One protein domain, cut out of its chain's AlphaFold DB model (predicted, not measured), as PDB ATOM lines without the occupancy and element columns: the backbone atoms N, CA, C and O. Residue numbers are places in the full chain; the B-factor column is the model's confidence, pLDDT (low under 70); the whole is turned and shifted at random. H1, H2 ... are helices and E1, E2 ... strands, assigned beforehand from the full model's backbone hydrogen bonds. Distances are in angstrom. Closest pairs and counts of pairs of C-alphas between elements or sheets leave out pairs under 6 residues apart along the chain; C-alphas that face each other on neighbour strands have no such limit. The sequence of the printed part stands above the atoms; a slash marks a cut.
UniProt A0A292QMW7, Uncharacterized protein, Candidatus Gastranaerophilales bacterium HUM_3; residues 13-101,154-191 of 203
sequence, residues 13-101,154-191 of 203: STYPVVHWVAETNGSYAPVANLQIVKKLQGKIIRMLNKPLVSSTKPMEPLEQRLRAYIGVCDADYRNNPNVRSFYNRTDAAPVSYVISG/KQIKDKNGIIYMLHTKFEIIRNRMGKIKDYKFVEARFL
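AT A GLANCE: This is residues 13 to 101 and 154 to 191 of the 203 residues of an uncharacterized protein of Candidatus Gastranaerophilales bacterium HUM_3 (UniProt A0A292QMW7). What shape do these atoms make? A strongly twisted sheet of six strands curls round helix H1, with E1 joining the hairpin E3 and E4 to the hairpin E5 and E6. H2 packs on the sheet beside E6, short H3 follows at its end, and residues 53 to 58 stick out. What is printed? 127 residues run E1, E2, H1, H2, H3, E3, E4, E5, E6, in the mixed class of helices and strands; the branched sheet is mixed, with E1 and E5 its parallel pair. The whole is compact, with a radius of gyration of the C-alphas of 15.3 A and spans of 45 by 44 by 24 A.

IN THESE COORDINATES: Where does the first half run? E1 is residues 14 to 22, 26.0 A long from C-alpha 14 at (-30.474, 14.384, 19.419), and E2 is residues 28 to 30. H1 is residues 34 to 49, 21.7 A, H2 residues 61 to 73, 18.3 A, and H3 residues 75 to 79. Which strands follow? E3 is residues 83 to 89, 20.5 A, and E4 residues 94 to 100, 20.0 A. E5 is residues 164 to 174, 31.9 A, and E6 residues 180 to 191, 27.7 A, ending at C-alpha 191 at (-26.553, 1.024, 24.442).

HOW THE PARTS SIT: How is the sheet joined? E2 and E4 lie on one side of E1, both antiparallel to it, with N 21 to O 29 at 2.9 A and N 17 to O 96 at 2.8 A; E5 lies on the other side, parallel, with N 20 to O 168 at 2.8 A. The hairpins E3 and E4, and E5 and E6, are antiparallel, with N 84 to O 99 and N 167 to O 189 each at 2.8 A. E6 bends by 57 degrees at residue 187. Where are the helices? H1 and H2 touch, about perpendicular at 85 degrees, through residues 47 to 48 and 63 to 67 alone; their closest C-alphas, Met 47 and Glu 63, are 5.9 A apart. H2 is on the sheet at a height of 8.2 A, only just over none of its strands, with 2 C-alphas falling on E5 and 2 on E6. H3 only grazes the sheet with residues 75 to 78, and touches H2 only at the corner, C-alphas Gly 71 and Arg 78 being closest at 4.7 A. Are the helix backbones complete? Every O i to N i+4 pair is within hydrogen-bond range in H1, H2 and H3.

THE WHOLE: How large is it? The two farthest C-alphas, Lys 159 and Met 177, are 50.0 A apart. Where is the cut? Residues 102 to 153 are not printed, and C-alphas 101 and 154 are 16.7 A apart. Which link is long, and where is confidence low? H1 to H2 is a long link of 11 residues; pLDDT is under 70 at residues 52 to 59, 91 to 93 and 154 to 155.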
ATOM      1  N   SER A  13     -26.496  15.820  18.127       78.62
ATOM      2  CA  SER A  13     -27.298  16.608  19.056       78.62
ATOM      3  C   SER A  13     -28.692  16.087  19.441       78.62
ATOM      4  O   SER A  13     -29.407  16.776  20.156       78.62
ATOM      5  N   THR A  14     -29.171  14.922  18.987       87.94
ATOM      6  CA  THR A  14     -30.474  14.384  19.419       87.94
ATOM      7  C   THR A  14     -30.451  12.869  19.589       87.94
ATOM      8  O   THR A  14     -30.259  12.143  18.618       87.94
ATOM      9  N   TYR A  15     -30.747  12.376  20.796       87.56
ATOM     10  CA  TYR A  15     -30.760  10.944  21.119       87.56
ATOM     11  C   TYR A  15     -32.045  10.490  21.817       87.56
ATOM     12  O   TYR A  15     -32.542  11.186  22.708       87.56
ATOM     13  N   PRO A  16     -32.560   9.288  21.481       90.00
ATOM     14  CA  PRO A  16     -33.614   8.638  22.251       90.00
ATOM     15  C   PRO A  16     -33.100   8.221  23.634       90.00
ATOM     16  O   PRO A  16     -31.931   7.858  23.793       90.00
ATOM     17  N   VAL A  17     -33.984   8.248  24.632       91.31
ATOM     18  CA  VAL A  17     -33.663   7.929  26.029       91.31
ATOM     19  C   VAL A  17     -34.626   6.903  26.608       91.31
ATOM     20  O   VAL A  17     -35.843   7.041  26.492       91.31
ATOM     21  N   VAL A  18     -34.070   5.920  27.313       91.50
ATOM     22  CA  VAL A  18     -34.816   4.966  28.136       91.50
ATOM     23  C   VAL A  18     -34.402   5.126  29.594       91.50
ATOM     24  O   VAL A  18     -33.216   5.183  29.935       91.50
ATOM     25  N   HIS A  19     -35.398   5.200  30.472       93.25
ATOM     26  CA  HIS A  19     -35.189   5.271  31.911       93.25
ATOM     27  C   HIS A  19     -35.466   3.921  32.553       93.25
ATOM     28  O   HIS A  19     -36.495   3.307  32.285       93.25
ATOM     29  N   TRP A  20     -34.573   3.514  33.441       94.62
ATOM     30  CA  TRP A  20     -34.636   2.272  34.190       94.62
ATOM     31  C   TRP A  20     -34.701   2.596  35.673       94.62
ATOM     32  O   TRP A  20     -33.951   3.447  36.157       94.62
ATOM     33  N   VAL A  21     -35.586   1.926  36.399       94.25
ATOM     34  CA  VAL A  21     -35.745   2.107  37.842       94.25
ATOM     35  C   VAL A  21     -35.502   0.778  38.542       94.25
ATOM     36  O   VAL A  21     -35.987  -0.252  38.082       94.25
ATOM     37  N   ALA A  22     -34.744   0.823  39.636       92.44
ATOM     38  CA  ALA A  22     -34.471  -0.342  40.464       92.44
ATOM     39  C   ALA A  22     -35.764  -0.894  41.088       92.44
ATOM     40  O   ALA A  22     -36.546  -0.156  41.702       92.44
ATOM     41  N   GLU A  23     -35.960  -2.196  40.946       84.38
ATOM     42  CA  GLU A  23     -37.000  -2.982  41.590       84.38
ATOM     43  C   GLU A  23     -36.554  -3.462  42.980       84.38
ATOM     44  O   GLU A  23     -35.386  -3.383  43.361       84.38
ATOM     45  N   THR A  24     -37.494  -3.988  43.769       78.69
ATOM     46  CA  THR A  24     -37.216  -4.491  45.127       78.69
ATOM     47  C   THR A  24     -36.288  -5.703  45.157       78.69
ATOM     48  O   THR A  24     -35.672  -5.962  46.182       78.69
ATOM     49  N   ASN A  25     -36.186  -6.436  44.048       80.06
ATOM     50  CA  ASN A  25     -35.299  -7.589  43.874       80.06
ATOM     51  C   ASN A  25     -33.874  -7.195  43.420       80.06
ATOM     52  O   ASN A  25     -33.072  -8.076  43.134       80.06
ATOM     53  N   GLY A  26     -33.568  -5.894  43.311       79.38
ATOM     54  CA  GLY A  26     -32.277  -5.389  42.831       79.38
ATOM     55  C   GLY A  26     -32.135  -5.331  41.304       79.38
ATOM     56  O   GLY A  26     -31.170  -4.753  40.811       79.38
ATOM     57  N   SER A  27     -33.099  -5.865  40.550       88.19
ATOM     58  CA  SER A  27     -33.132  -5.743  39.091       88.19
ATOM     59  C   SER A  27     -33.597  -4.351  38.649       88.19
ATOM     60  O   SER A  27     -34.033  -3.534  39.462       88.19
ATOM     61  N   TYR A  28     -33.499  -4.053  37.353       91.69
ATOM     62  CA  TYR A  28     -33.945  -2.784  36.782       91.69
ATOM     63  C   TYR A  28     -35.024  -3.013  35.729       91.69
ATOM     64  O   TYR A  28     -34.815  -3.768  34.781       91.69
ATOM     65  N   ALA A  29     -36.126  -2.273  35.837       90.94
ATOM     66  CA  ALA A  29     -37.216  -2.304  34.866       90.94
ATOM     67  C   ALA A  29     -37.315  -0.989  34.076       90.94
ATOM     68  O   ALA A  29     -37.084   0.091  34.641       90.94
ATOM     69  N   PRO A  30     -37.666  -1.043  32.777       90.69
ATOM     70  CA  PRO A  30     -37.848   0.152  31.969       90.69
ATOM     71  C   PRO A  30     -39.145   0.874  32.360       90.69
ATOM     72  O   PRO A  30     -40.186   0.269  32.614       90.69
ATOM     73  N   VAL A  31     -39.102   2.202  32.380       89.75
ATOM     74  CA  VAL A  31     -40.243   3.034  32.768       89.75
ATOM     75  C   VAL A  31     -41.135   3.326  31.562       89.75
ATOM     76  O   VAL A  31     -40.778   4.116  30.694       89.75
ATOM     77  N   ALA A  32     -42.351   2.774  31.570       86.12
ATOM     78  CA  ALA A  32     -43.379   3.042  30.554       86.12
ATOM     79  C   ALA A  32     -44.392   4.139  30.950       86.12
ATOM     80  O   ALA A  32     -45.237   4.545  30.151       86.12
ATOM     81  N   ASN A  33     -44.345   4.649  32.187       89.12
ATOM     82  CA  ASN A  33     -45.243   5.718  32.626       89.12
ATOM     83  C   ASN A  33     -44.683   7.098  32.242       89.12
ATOM     84  O   ASN A  33     -43.654   7.524  32.766       89.12
ATOM     85  N   LEU A  34     -45.404   7.838  31.391       88.62
ATOM     86  CA  LEU A  34     -44.965   9.142  30.882       88.62
ATOM     87  C   LEU A  34     -44.685  10.181  31.986       88.62
ATOM     88  O   LEU A  34     -43.768  10.985  31.844       88.62
ATOM     89  N   GLN A  35     -45.441  10.186  33.086       90.56
ATOM     90  CA  GLN A  35     -45.204  11.136  34.183       90.56
ATOM     91  C   GLN A  35     -43.891  10.833  34.905       90.56
ATOM     92  O   GLN A  35     -43.135  11.747  35.239       90.56
ATOM     93  N   ILE A  36     -43.586   9.548  35.095       91.62
ATOM     94  CA  ILE A  36     -42.310   9.122  35.674       91.62
ATOM     95  C   ILE A  36     -41.172   9.448  34.701       91.62
ATOM     96  O   ILE A  36     -40.202  10.072  35.123       91.62
ATOM     97  N   VAL A  37     -41.319   9.148  33.404       92.25
ATOM     98  CA  VAL A  37     -40.350   9.537  32.361       92.25
ATOM     99  C   VAL A  37     -40.039  11.032  32.424       92.25
ATOM    100  O   VAL A  37     -38.877  11.403  32.549       92.25
ATOM    101  N   LYS A  38     -41.057  11.905  32.446       93.56
ATOM    102  CA  LYS A  38     -40.860  13.361  32.568       93.56
ATOM    103  C   LYS A  38     -40.078  13.742  33.829       93.56
ATOM    104  O   LYS A  38     -39.196  14.599  33.766       93.56
ATOM    105  N   LYS A  39     -40.371  13.111  34.973       93.75
ATOM    106  CA  LYS A  39     -39.674  13.370  36.246       93.75
ATOM    107  C   LYS A  39     -38.198  12.966  36.181       93.75
ATOM    108  O   LYS A  39     -37.343  13.737  36.622       93.75
ATOM    109  N   LEU A  40     -37.908  11.779  35.647       94.81
ATOM    110  CA  LEU A  40     -36.552  11.238  35.520       94.81
ATOM    111  C   LEU A  40     -35.732  12.025  34.495       94.81
ATOM    112  O   LEU A  40     -34.648  12.508  34.821       94.81
ATOM    113  N   GLN A  41     -36.295  12.269  33.312       94.38
ATOM    114  CA  GLN A  41     -35.693  13.103  32.275       94.38
ATOM    115  C   GLN A  41     -35.392  14.509  32.804       94.38
ATOM    116  O   GLN A  41     -34.295  15.024  32.617       94.38
ATOM    117  N   GLY A  42     -36.314  15.112  33.560       94.56
ATOM    118  CA  GLY A  42     -36.096  16.419  34.180       94.56
ATOM    119  C   GLY A  42     -34.892  16.465  35.129       94.56
ATOM    120  O   GLY A  42     -34.254  17.510  35.241       94.56
ATOM    121  N   LYS A  43     -34.538  15.356  35.798       93.69
ATOM    122  CA  LYS A  43     -33.302  15.275  36.599       93.69
ATOM    123  C   LYS A  43     -32.064  15.296  35.706       93.69
ATOM    124  O   LYS A  43     -31.186  16.116  35.951       93.69
ATOM    125  N   ILE A  44     -32.042  14.479  34.652       93.88
ATOM    126  CA  ILE A  44     -30.943  14.429  33.671       93.88
ATOM    127  C   ILE A  44     -30.707  15.805  33.042       93.88
ATOM    128  O   ILE A  44     -29.596  16.323  33.089       93.88
ATOM    129  N   ILE A  45     -31.767  16.443  32.540       94.25
ATOM    130  CA  ILE A  45     -31.699  17.770  31.913       94.25
ATOM    131  C   ILE A  45     -31.157  18.826  32.883       94.25
ATOM    132  O   ILE A  45     -30.325  19.640  32.492       94.25
ATOM    133  N   ARG A  46     -31.573  18.813  34.158       92.00
ATOM    134  CA  ARG A  46     -31.030  19.743  35.165       92.00
ATOM    135  C   ARG A  46     -29.539  19.525  35.417       92.00
ATOM    136  O   ARG A  46     -28.807  20.503  35.505       92.00
ATOM    137  N   MET A  47     -29.088  18.274  35.511       91.00
ATOM    138  CA  MET A  47     -27.668  17.947  35.704       91.00
ATOM    139  C   MET A  47     -26.823  18.392  34.494       91.00
ATOM    140  O   MET A  47     -25.751  18.975  34.653       91.00
ATOM    141  N   LEU A  48     -27.335  18.184  33.278       91.25
ATOM    142  CA  LEU A  48     -26.672  18.550  32.021       91.25
ATOM    143  C   LEU A  48     -26.699  20.056  31.704       91.25
ATOM    144  O   LEU A  48     -25.813  20.529  30.999       91.25
ATOM    145  N   ASN A  49     -27.642  20.827  32.250       91.50
ATOM    146  CA  ASN A  49     -27.703  22.289  32.082       91.50
ATOM    147  C   ASN A  49     -27.062  23.084  33.227       91.50
ATOM    148  O   ASN A  49     -26.990  24.308  33.157       91.50
ATOM    149  N   LYS A  50     -26.619  22.424  34.303       86.06
ATOM    150  CA  LYS A  50     -25.994  23.100  35.447       86.06
ATOM    151  C   LYS A  50     -24.714  23.828  34.996       86.06
ATOM    152  O   LYS A  50     -23.827  23.165  34.456       86.06
ATOM    153  N   PRO A  51     -24.581  25.153  35.195       75.00
ATOM    154  CA  PRO A  51     -23.393  25.869  34.746       75.00
ATOM    155  C   PRO A  51     -22.171  25.465  35.578       75.00
ATOM    156  O   PRO A  51     -22.252  25.367  36.803       75.00
ATOM    157  N   LEU A  52     -21.031  25.252  34.915       65.81
ATOM    158  CA  LEU A  52     -19.783  24.846  35.576       65.81
ATOM    159  C   LEU A  52     -19.165  25.984  36.403       65.81
ATOM    160  O   LEU A  52     -18.591  25.736  37.455       65.81
ATOM    161  N   VAL A  53     -19.320  27.230  35.944       59.97
ATOM    162  CA  VAL A  53     -18.669  28.416  36.530       59.97
ATOM    163  C   VAL A  53     -19.481  29.020  37.687       59.97
ATOM    164  O   VAL A  53     -18.937  29.731  38.521       59.97
ATOM    165  N   SER A  54     -20.784  28.727  37.784       52.56
ATOM    166  CA  SER A  54     -21.683  29.368  38.759       52.56
ATOM    167  C   SER A  54     -21.955  28.536  40.019       52.56
ATOM    168  O   SER A  54     -22.792  28.922  40.834       52.56
ATOM    169  N   SER A  55     -21.333  27.363  40.171       52.00
ATOM    170  CA  SER A  55     -21.583  26.477  41.311       52.00
ATOM    171  C   SER A  55     -20.503  26.662  42.370       52.00
ATOM    172  O   SER A  55     -19.397  26.157  42.227       52.00
ATOM    173  N   THR A  56     -20.840  27.322  43.480       54.50
ATOM    174  CA  THR A  56     -19.985  27.386  44.684       54.50
ATOM    175  C   THR A  56     -19.878  26.042  45.409       54.50
ATOM    176  O   THR A  56     -19.063  25.883  46.314       54.50
ATOM    177  N   LYS A  57     -20.699  25.059  45.020       55.72
ATOM    178  CA  LYS A  57     -20.633  23.681  45.512       55.72
ATOM    179  C   LYS A  57     -19.915  22.802  44.488       55.72
ATOM    180  O   LYS A  57     -20.265  22.891  43.304       55.72
ATOM    181  N   PRO A  58     -18.985  21.927  44.912       58.75
ATOM    182  CA  PRO A  58     -18.400  20.942  44.016       58.75
ATOM    183  C   PRO A  58     -19.522  20.114  43.389       58.75
ATOM    184  O   PRO A  58     -20.474  19.705  44.057       58.75
ATOM    185  N   MET A  59     -19.459  19.945  42.072       65.75
ATOM    186  CA  MET A  59     -20.463  19.177  41.350       65.75
ATOM    187  C   MET A  59     -20.327  17.701  41.732       65.75
ATOM    188  O   MET A  59     -19.206  17.199  41.802       65.75
ATOM    189  N   GLU A  60     -21.441  17.006  41.964       75.94
ATOM    190  CA  GLU A  60     -21.405  15.607  42.398       75.94
ATOM    191  C   GLU A  60     -20.641  14.738  41.377       75.94
ATOM    192  O   GLU A  60     -20.830  14.913  40.168       75.94
ATOM    193  N   PRO A  61     -19.826  13.753  41.800       81.31
ATOM    194  CA  PRO A  61     -19.043  12.927  40.875       81.31
ATOM    195  C   PRO A  61     -19.885  12.222  39.803       81.31
ATOM    196  O   PRO A  61     -19.408  11.933  38.709       81.31
ATOM    197  N   LEU A  62     -21.150  11.913  40.102       82.38
ATOM    198  CA  LEU A  62     -22.095  11.344  39.137       82.38
ATOM    199  C   LEU A  62     -22.580  12.366  38.100       82.38
ATOM    200  O   LEU A  62     -22.712  12.023  36.927       82.38
ATOM    201  N   GLU A  63     -22.798  13.620  38.506       83.69
ATOM    202  CA  GLU A  63     -23.111  14.724  37.591       83.69
ATOM    203  C   GLU A  63     -21.942  14.968  36.636       83.69
ATOM    204  O   GLU A  63     -22.145  15.085  35.427       83.69
ATOM    205  N   GLN A  64     -20.715  14.998  37.168       81.69
ATOM    206  CA  GLN A  64     -19.505  15.212  36.369       81.69
ATOM    207  C   GLN A  64     -19.316  14.091  35.356       81.69
ATOM    208  O   GLN A  64     -19.102  14.361  34.178       81.69
ATOM    209  N   ARG A  65     -19.484  12.839  35.797       83.19
ATOM    210  CA  ARG A  65     -19.420  11.667  34.919       83.19
ATOM    211  C   ARG A  65     -20.454  11.724  33.804       83.19
ATOM    212  O   ARG A  65     -20.088  11.495  32.660       83.19
ATOM    213  N   LEU A  66     -21.708  12.066  34.102       87.75
ATOM    214  CA  LEU A  66     -22.749  12.194  33.080       87.75
ATOM    215  C   LEU A  66     -22.399  13.278  32.051       87.75
ATOM    216  O   LEU A  66     -22.472  13.024  30.852       87.75
ATOM    217  N   ARG A  67     -21.989  14.470  32.497       86.69
ATOM    218  CA  ARG A  67     -21.607  15.562  31.588       86.69
ATOM    219  C   ARG A  67     -20.399  15.208  30.735       86.69
ATOM    220  O   ARG A  67     -20.430  15.445  29.535       86.69
ATOM    221  N   ALA A  68     -19.357  14.643  31.344       82.06
ATOM    222  CA  ALA A  68     -18.168  14.197  30.628       82.06
ATOM    223  C   ALA A  68     -18.533  13.116  29.607       82.06
ATOM    224  O   ALA A  68     -18.097  13.184  28.466       82.06
ATOM    225  N   TYR A  69     -19.397  12.173  29.987       83.75
ATOM    226  CA  TYR A  69     -19.873  11.126  29.095       83.75
ATOM    227  C   TYR A  69     -20.608  11.698  27.876       83.75
ATOM    228  O   TYR A  69     -20.246  11.369  26.748       83.75
ATOM    229  N   ILE A  70     -21.572  12.607  28.079       86.19
ATOM    230  CA  ILE A  70     -22.264  13.273  26.967       86.19
ATOM    231  C   ILE A  70     -21.295  14.132  26.151       86.19
ATOM    232  O   ILE A  70     -21.307  14.027  24.937       86.19
ATOM    233  N   GLY A  71     -20.412  14.914  26.775       83.88
ATOM    234  CA  GLY A  71     -19.450  15.769  26.068       83.88
ATOM    235  C   GLY A  71     -18.362  15.011  25.305       83.88
ATOM    236  O   GLY A  71     -17.778  15.560  24.373       83.88
ATOM    237  N   VAL A  72     -18.063  13.761  25.671       80.19
ATOM    238  CA  VAL A  72     -17.215  12.863  24.869       80.19
ATOM    239  C   VAL A  72     -17.977  12.353  23.649       80.19
ATOM    240  O   VAL A  72     -17.380  12.249  22.583       80.19
ATOM    241  N   CYS A  73     -19.273  12.067  23.794       77.81
ATOM    242  CA  CYS A  73     -20.102  11.571  22.697       77.81
ATOM    243  C   CYS A  73     -20.494  12.685  21.717       77.81
ATOM    244  O   CYS A  73     -20.442  12.475  20.517       77.81
ATOM    245  N   ASP A  74     -20.856  13.863  22.216       81.94
ATOM    246  CA  ASP A  74     -21.382  14.987  21.450       81.94
ATOM    247  C   ASP A  74     -20.440  16.197  21.575       81.94
ATOM    248  O   ASP A  74     -20.342  16.849  22.622       81.94
ATOM    249  N   ALA A  75     -19.716  16.475  20.489       81.25
ATOM    250  CA  ALA A  75     -18.783  17.592  20.411       81.25
ATOM    251  C   ALA A  75     -19.489  18.957  20.421       81.25
ATOM    252  O   ALA A  75     -18.927  19.917  20.947       81.25
ATOM    253  N   ASP A  76     -20.708  19.043  19.887       83.25
ATOM    254  CA  ASP A  76     -21.498  20.274  19.885       83.25
ATOM    255  C   ASP A  76     -21.922  20.621  21.317       83.25
ATOM    256  O   ASP A  76     -21.610  21.701  21.817       83.25
ATOM    257  N   TYR A  77     -22.456  19.652  22.071       87.38
ATOM    258  CA  TYR A  77     -22.743  19.839  23.500       87.38
ATOM    259  C   TYR A  77     -21.523  20.300  24.313       87.38
ATOM    260  O   TYR A  77     -21.656  21.093  25.245       87.38
ATOM    261  N   ARG A  78     -20.320  19.811  23.990       83.75
ATOM    262  CA  ARG A  78     -19.091  20.224  24.687       83.75
ATOM    263  C   ARG A  78     -18.842  21.729  24.557       83.75
ATOM    264  O   ARG A  78     -18.404  22.345  25.527       83.75
ATOM    265  N   ASN A  79     -19.129  22.294  23.387       83.75
ATOM    266  CA  ASN A  79     -18.934  23.711  23.087       83.75
ATOM    267  C   ASN A  79     -20.148  24.559  23.496       83.75
ATOM    268  O   ASN A  79     -19.993  25.702  23.920       83.75
ATOM    269  N   ASN A  80     -21.346  23.980  23.424       86.62
ATOM    270  CA  ASN A  80     -22.613  24.611  23.754       86.62
ATOM    271  C   ASN A  80     -23.399  23.723  24.741       86.62
ATOM    272  O   ASN A  80     -24.262  22.939  24.332       86.62
ATOM    273  N   PRO A  81     -23.100  23.797  26.057       87.19
ATOM    274  CA  PRO A  81     -23.574  22.840  27.058       87.19
ATOM    275  C   PRO A  81     -25.020  23.099  27.495       87.19
ATOM    276  O   PRO A  81     -25.322  23.239  28.683       87.19
ATOM    277  N   ASN A  82     -25.917  23.149  26.517       89.94
ATOM    278  CA  ASN A  82     -27.348  23.301  26.675       89.94
ATOM    279  C   ASN A  82     -28.051  22.033  26.191       89.94
ATOM    280  O   ASN A  82     -27.672  21.434  25.186       89.94
ATOM    281  N   VAL A  83     -29.090  21.625  26.913       92.81
ATOM    282  CA  VAL A  83     -29.938  20.490  26.565       92.81
ATOM    283  C   VAL A  83     -31.420  20.783  26.786       92.81
ATOM    284  O   VAL A  83     -31.834  21.509  27.703       92.81
ATOM    285  N   ARG A  84     -32.259  20.136  25.980       93.25
ATOM    286  CA  ARG A  84     -33.715  20.106  26.117       93.25
ATOM    287  C   ARG A  84     -34.241  18.687  26.047       93.25
ATOM    288  O   ARG A  84     -33.631  17.794  25.476       93.25
ATOM    289  N   SER A  85     -35.398  18.483  26.660       93.44
ATOM    290  CA  SER A  85     -36.132  17.230  26.550       93.44
ATOM    291  C   SER A  85     -37.263  17.376  25.551       93.44
ATOM    292  O   SER A  85     -38.052  18.319  25.659       93.44
ATOM    293  N   PHE A  86     -37.429  16.375  24.701       93.06
ATOM    294  CA  PHE A  86     -38.689  16.128  24.021       93.06
ATOM    295  C   PHE A  86     -39.294  14.833  24.551       93.06
ATOM    296  O   PHE A  86     -38.599  13.840  24.756       93.06
ATOM    297  N   TYR A  87     -40.597  14.838  24.780       90.12
ATOM    298  CA  TYR A  87     -41.339  13.646  25.154       90.12
ATOM    299  C   TYR A  87     -42.714  13.698  24.512       90.12
ATOM    300  O   TYR A  87     -43.347  14.753  24.465       90.12
ATOM    301  N   ASN A  88     -43.187  12.553  24.044       85.69
ATOM    302  CA  ASN A  88     -44.514  12.427  23.463       85.69
ATOM    303  C   ASN A  88     -45.103  11.052  23.797       85.69
ATOM    304  O   ASN A  88     -44.387  10.142  24.218       85.69
ATOM    305  N   ARG A  89     -46.416  10.902  23.639       80.00
ATOM    306  CA  ARG A  89     -47.088   9.608  23.708       80.00
ATOM    307  C   ARG A  89     -47.364   9.145  22.286       80.00
ATOM    308  O   ARG A  89     -48.003   9.865  21.530       80.00
ATOM    309  N   THR A  90     -46.855   7.970  21.940       73.81
ATOM    310  CA  THR A  90     -47.254   7.255  20.722       73.81
ATOM    311  C   THR A  90     -48.212   6.132  21.101       73.81
ATOM    312  O   THR A  90     -48.334   5.814  22.290       73.81
ATOM    313  N   ASP A  91     -48.858   5.522  20.112       69.69
ATOM    314  CA  ASP A  91     -49.808   4.426  20.329       69.69
ATOM    315  C   ASP A  91     -49.159   3.193  20.987       69.69
ATOM    316  O   ASP A  91     -49.831   2.443  21.688       69.69
ATOM    317  N   ALA A  92     -47.839   3.016  20.835       67.56
ATOM    318  CA  ALA A  92     -47.097   1.896  21.415       67.56
ATOM    319  C   ALA A  92     -46.506   2.197  22.806       67.56
ATOM    320  O   ALA A  92     -46.575   1.366  23.710       67.56
ATOM    321  N   ALA A  93     -45.889   3.371  22.992       68.75
ATOM    322  CA  ALA A  93     -45.163   3.721  24.218       68.75
ATOM    323  C   ALA A  93     -44.912   5.238  24.336       68.75
ATOM    324  O   ALA A  93     -44.953   5.964  23.330       68.75
ATOM    325  N   PRO A  94     -44.617   5.767  25.543       78.38
ATOM    326  CA  PRO A  94     -43.997   7.081  25.631       78.38
ATOM    327  C   PRO A  94     -42.642   7.060  24.920       78.38
ATOM    328  O   PRO A  94     -41.836   6.154  25.112       78.38
ATOM    329  N   VAL A  95     -42.382   8.098  24.140       86.31
ATOM    330  CA  VAL A  95     -41.067   8.349  23.554       86.31
ATOM    331  C   VAL A  95     -40.409   9.500  24.300       86.31
ATOM    332  O   VAL A  95     -41.076  10.469  24.668       86.31
ATOM    333  N   SER A  96     -39.106   9.385  24.536       91.44
ATOM    334  CA  SER A  96     -38.297  10.385  25.231       91.44
ATOM    335  C   SER A  96     -37.011  10.605  24.453       91.44
ATOM    336  O   SER A  96     -36.368   9.643  24.039       91.44
ATOM    337  N   TYR A  97     -36.652  11.867  24.257       92.94
ATOM    338  CA  TYR A  97     -35.433  12.286  23.584       92.94
ATOM    339  C   TYR A  97     -34.756  13.394  24.390       92.94
ATOM    340  O   TYR A  97     -35.419  14.219  25.035       92.94
ATOM    341  N   VAL A  98     -33.430  13.416  24.344       93.19
ATOM    342  CA  VAL A  98     -32.626  14.588  24.699       93.19
ATOM    343  C   VAL A  98     -32.149  15.224  23.407       93.19
ATOM    344  O   VAL A  98     -31.734  14.525  22.489       93.19
ATOM    345  N   ILE A  99     -32.226  16.546  23.376       92.81
ATOM    346  CA  ILE A  99     -31.660  17.415  22.355       92.81
ATOM    347  C   ILE A  99     -30.534  18.192  23.040       92.81
ATOM    348  O   ILE A  99     -30.737  18.672  24.156       92.81
ATOM    349  N   SER A 100     -29.373  18.308  22.422       91.25
ATOM    350  CA  SER A 100     -28.169  18.935  22.960       91.25
ATOM    351  C   SER A 100     -27.535  19.885  21.947       91.25
ATOM    352  O   SER A 100     -27.838  19.816  20.761       91.25
ATOM    353  N   GLY A 101     -26.697  20.803  22.427       89.06
ATOM    354  CA  GLY A 101     -25.928  21.693  21.558       89.06
ATOM    355  C   GLY A 101     -26.778  22.745  20.838       89.06
ATOM    356  O   GLY A 101     -27.785  23.231  21.363       89.06
ATOM    357  N   LYS A 154     -31.731   9.574  13.786       63.84
ATOM    358  CA  LYS A 154     -31.301   8.555  12.799       63.84
ATOM    359  C   LYS A 154     -29.786   8.486  12.596       63.84
ATOM    360  O   LYS A 154     -29.295   7.502  12.042       63.84
ATOM    361  N   GLN A 155     -29.063   9.527  12.995       63.97
ATOM    362  CA  GLN A 155     -27.626   9.652  12.785       63.97
ATOM    363  C   GLN A 155     -26.795   8.975  13.884       63.97
ATOM    364  O   GLN A 155     -25.603   8.762  13.681       63.97
ATOM    365  N   ILE A 156     -27.413   8.555  14.994       73.12
ATOM    366  CA  ILE A 156     -26.726   7.829  16.066       73.12
ATOM    367  C   ILE A 156     -26.548   6.374  15.666       73.12
ATOM    368  O   ILE A 156     -27.363   5.508  15.991       73.12
ATOM    369  N   LYS A 157     -25.475   6.120  14.926       73.62
ATOM    370  CA  LYS A 157     -25.059   4.789  14.508       73.62
ATOM    371  C   LYS A 157     -23.556   4.641  14.652       73.62
ATOM    372  O   LYS A 157     -22.816   5.603  14.445       73.62
ATOM    373  N   ASP A 158     -23.107   3.442  14.997       74.00
ATOM    374  CA  ASP A 158     -21.698   3.098  14.827       74.00
ATOM    375  C   ASP A 158     -21.377   2.799  13.351       74.00
ATOM    376  O   ASP A 158     -22.241   2.824  12.470       74.00
ATOM    377  N   LYS A 159     -20.109   2.471  13.087       74.69
ATOM    378  CA  LYS A 159     -19.612   2.053  11.767       74.69
ATOM    379  C   LYS A 159     -20.328   0.828  11.175       74.69
ATOM    380  O   LYS A 159     -20.249   0.618   9.972       74.69
ATOM    381  N   ASN A 160     -21.011   0.034  12.003       76.56
ATOM    382  CA  ASN A 160     -21.756  -1.157  11.598       76.56
ATOM    383  C   ASN A 160     -23.255  -0.863  11.405       76.56
ATOM    384  O   ASN A 160     -24.033  -1.772  11.125       76.56
ATOM    385  N   GLY A 161     -23.684   0.392  11.572       76.31
ATOM    386  CA  GLY A 161     -25.084   0.789  11.465       76.31
ATOM    387  C   GLY A 161     -25.927   0.488  12.709       76.31
ATOM    388  O   GLY A 161     -27.144   0.686  12.653       76.31
ATOM    389  N   ILE A 162     -25.320   0.049  13.821       78.56
ATOM    390  CA  ILE A 162     -26.022  -0.236  15.080       78.56
ATOM    391  C   ILE A 162     -26.504   1.078  15.677       78.56
ATOM    392  O   ILE A 162     -25.707   1.979  15.927       78.56
ATOM    393  N   ILE A 163     -27.807   1.175  15.932       79.50
ATOM    394  CA  ILE A 163     -28.423   2.372  16.505       79.50
ATOM    395  C   ILE A 163     -28.306   2.330  18.024       79.50
ATOM    396  O   ILE A 163     -28.720   1.346  18.639       79.50
ATOM    397  N   TYR A 164     -27.831   3.417  18.628       82.38
ATOM    398  CA  TYR A 164     -27.701   3.542  20.080       82.38
ATOM    399  C   TYR A 164     -28.764   4.466  20.675       82.38
ATOM    400  O   TYR A 164     -29.198   5.440  20.062       82.38
ATOM    401  N   MET A 165     -29.147   4.177  21.914       87.44
ATOM    402  CA  MET A 165     -30.016   5.012  22.739       87.44
ATOM    403  C   MET A 165     -29.387   5.235  24.111       87.44
ATOM    404  O   MET A 165     -28.622   4.400  24.594       87.44
ATOM    405  N   LEU A 166     -29.687   6.367  24.746       89.44
ATOM    406  CA  LEU A 166     -29.191   6.665  26.084       89.44
ATOM    407  C   LEU A 166     -30.035   5.927  27.123       89.44
ATOM    408  O   LEU A 166     -31.209   6.226  27.327       89.44
ATOM    409  N   HIS A 167     -29.427   4.989  27.831       92.00
ATOM    410  CA  HIS A 167     -30.025   4.352  28.993       92.00
ATOM    411  C   HIS A 167     -29.620   5.128  30.234       92.00
ATOM    412  O   HIS A 167     -28.454   5.475  30.403       92.00
ATOM    413  N   THR A 168     -30.576   5.380  31.119       93.31
ATOM    414  CA  THR A 168     -30.326   6.023  32.414       93.31
ATOM    415  C   THR A 168     -30.934   5.184  33.524       93.31
ATOM    416  O   THR A 168     -32.075   4.739  33.403       93.31
ATOM    417  N   LYS A 169     -30.183   4.958  34.600       94.69
ATOM    418  CA  LYS A 169     -30.624   4.164  35.749       94.69
ATOM    419  C   LYS A 169     -30.895   5.038  36.961       94.69
ATOM    420  O   LYS A 169     -30.153   5.982  37.249       94.69
ATOM    421  N   PHE A 170     -31.941   4.671  37.690       95.12
ATOM    422  CA  PHE A 170     -32.373   5.349  38.898       95.12
ATOM    423  C   PHE A 170     -32.707   4.371  40.022       95.12
ATOM    424  O   PHE A 170     -33.321   3.332  39.803       95.12
ATOM    425  N   GLU A 171     -32.374   4.754  41.246       94.38
ATOM    426  CA  GLU A 171     -32.823   4.101  42.475       94.38
ATOM    427  C   GLU A 171     -34.033   4.830  43.059       94.38
ATOM    428  O   GLU A 171     -34.115   6.062  43.015       94.38
ATOM    429  N   ILE A 172     -34.966   4.080  43.644       92.81
ATOM    430  CA  ILE A 172     -36.123   4.644  44.342       92.81
ATOM    431  C   ILE A 172     -35.699   5.094  45.741       92.81
ATOM    432  O   ILE A 172     -35.273   4.291  46.564       92.81
ATOM    433  N   ILE A 173     -35.917   6.369  46.055       91.81
ATOM    434  CA  ILE A 173     -35.814   6.894  47.417       91.81
ATOM    435  C   ILE A 173     -37.209   6.876  48.035       91.81
ATOM    436  O   ILE A 173     -38.125   7.539  47.538       91.81
ATOM    437  N   ARG A 174     -37.377   6.156  49.144       91.75
ATOM    438  CA  ARG A 174     -38.639   6.087  49.894       91.75
ATOM    439  C   ARG A 174     -38.592   6.957  51.149       91.75
ATOM    440  O   ARG A 174     -37.523   7.251  51.679       91.75
ATOM    441  N   ASN A 175     -39.753   7.421  51.603       93.31
ATOM    442  CA  ASN A 175     -39.887   8.058  52.914       93.31
ATOM    443  C   ASN A 175     -40.028   7.001  54.028       93.31
ATOM    444  O   ASN A 175     -40.128   5.807  53.749       93.31
ATOM    445  N   ARG A 176     -40.091   7.445  55.294       91.25
ATOM    446  CA  ARG A 176     -40.272   6.556  56.461       91.25
ATOM    447  C   ARG A 176     -41.555   5.708  56.406       91.25
ATOM    448  O   ARG A 176     -41.610   4.672  57.044       91.25
ATOM    449  N   MET A 177     -42.560   6.124  55.630       91.88
ATOM    450  CA  MET A 177     -43.819   5.393  55.423       91.88
ATOM    451  C   MET A 177     -43.775   4.452  54.202       91.88
ATOM    452  O   MET A 177     -44.816   3.989  53.746       91.88
ATOM    453  N   GLY A 178     -42.607   4.247  53.586       86.94
ATOM    454  CA  GLY A 178     -42.445   3.395  52.405       86.94
ATOM    455  C   GLY A 178     -42.946   3.998  51.084       86.94
ATOM    456  O   GLY A 178     -42.808   3.364  50.036       86.94
ATOM    457  N   LYS A 179     -43.479   5.229  51.073       90.19
ATOM    458  CA  LYS A 179     -43.928   5.906  49.844       90.19
ATOM    459  C   LYS A 179     -42.736   6.419  49.041       90.19
ATOM    460  O   LYS A 179     -41.763   6.909  49.614       90.19
ATOM    461  N   ILE A 180     -42.830   6.352  47.710       90.31
ATOM    462  CA  ILE A 180     -41.807   6.896  46.806       90.31
ATOM    463  C   ILE A 180     -41.719   8.410  47.015       90.31
ATOM    464  O   ILE A 180     -42.660   9.146  46.726       90.31
ATOM    465  N   LYS A 181     -40.572   8.868  47.515       91.69
ATOM    466  CA  LYS A 181     -40.250  10.281  47.716       91.69
ATOM    467  C   LYS A 181     -39.572  10.840  46.470       91.69
ATOM    468  O   LYS A 181     -39.991  11.859  45.922       91.69
ATOM    469  N   ASP A 182     -38.534  10.158  45.998       92.75
ATOM    470  CA  ASP A 182     -37.727  10.635  44.883       92.75
ATOM    471  C   ASP A 182     -37.013   9.499  44.142       92.75
ATOM    472  O   ASP A 182     -37.153   8.331  44.492       92.75
ATOM    473  N   TYR A 183     -36.262   9.860  43.108       94.06
ATOM    474  CA  TYR A 183     -35.403   8.972  42.340       94.06
ATOM    475  C   TYR A 183     -33.967   9.499  42.360       94.06
ATOM    476  O   TYR A 183     -33.728  10.676  42.057       94.06
ATOM    477  N   LYS A 184     -33.009   8.646  42.706       93.00
ATOM    478  CA  LYS A 184     -31.578   8.958  42.706       93.00
ATOM    479  C   LYS A 184     -30.969   8.479  41.395       93.00
ATOM    480  O   LYS A 184     -31.148   7.323  41.040       93.00
ATOM    481  N   PHE A 185     -30.282   9.359  40.673       93.44
ATOM    482  CA  PHE A 185     -29.547   8.966  39.470       93.44
ATOM    483  C   PHE A 185     -28.358   8.078  39.846       93.44
ATOM    484  O   PHE A 185     -27.646   8.390  40.801       93.44
ATOM    485  N   VAL A 186     -28.155   6.998  39.094       92.56
ATOM    486  CA  VAL A 186     -27.088   6.016  39.332       92.56
ATOM    487  C   VAL A 186     -26.071   6.042  38.203       92.56
ATOM    488  O   VAL A 186     -24.885   6.226  38.449       92.56
ATOM    489  N   GLU A 187     -26.525   5.877  36.961       90.56
ATOM    490  CA  GLU A 187     -25.639   5.838  35.799       90.56
ATOM    491  C   GLU A 187     -26.366   6.186  34.499       90.56
ATOM    492  O   GLU A 187     -27.597   6.125  34.413       90.56
ATOM    493  N   ALA A 188     -25.582   6.521  33.474       90.62
ATOM    494  CA  ALA A 188     -26.049   6.654  32.107       90.62
ATOM    495  C   ALA A 188     -25.059   6.014  31.131       90.62
ATOM    496  O   ALA A 188     -23.847   6.092  31.336       90.62
ATOM    497  N   ARG A 189     -25.577   5.388  30.072       87.94
ATOM    498  CA  ARG A 189     -24.771   4.753  29.026       87.94
ATOM    499  C   ARG A 189     -25.542   4.669  27.712       87.94
ATOM    500  O   ARG A 189     -26.725   4.347  27.719       87.94
ATOM    501  N   PHE A 190     -24.871   4.905  26.593       85.81
ATOM    502  CA  PHE A 190     -25.391   4.583  25.270       85.81
ATOM    503  C   PHE A 190     -25.305   3.079  25.022       85.81
ATOM    504  O   PHE A 190     -24.229   2.490  25.118       85.81
ATOM    505  N   LEU A 191     -26.440   2.458  24.710       85.75
ATOM    506  CA  LEU A 191     -26.553   1.024  24.442       85.75
ATOM    507  C   LEU A 191     -27.306   0.773  23.129       85.75
ATOM    508  O   LEU A 191     -28.115   1.618  22.735       85.75
TER     509      LEU A 191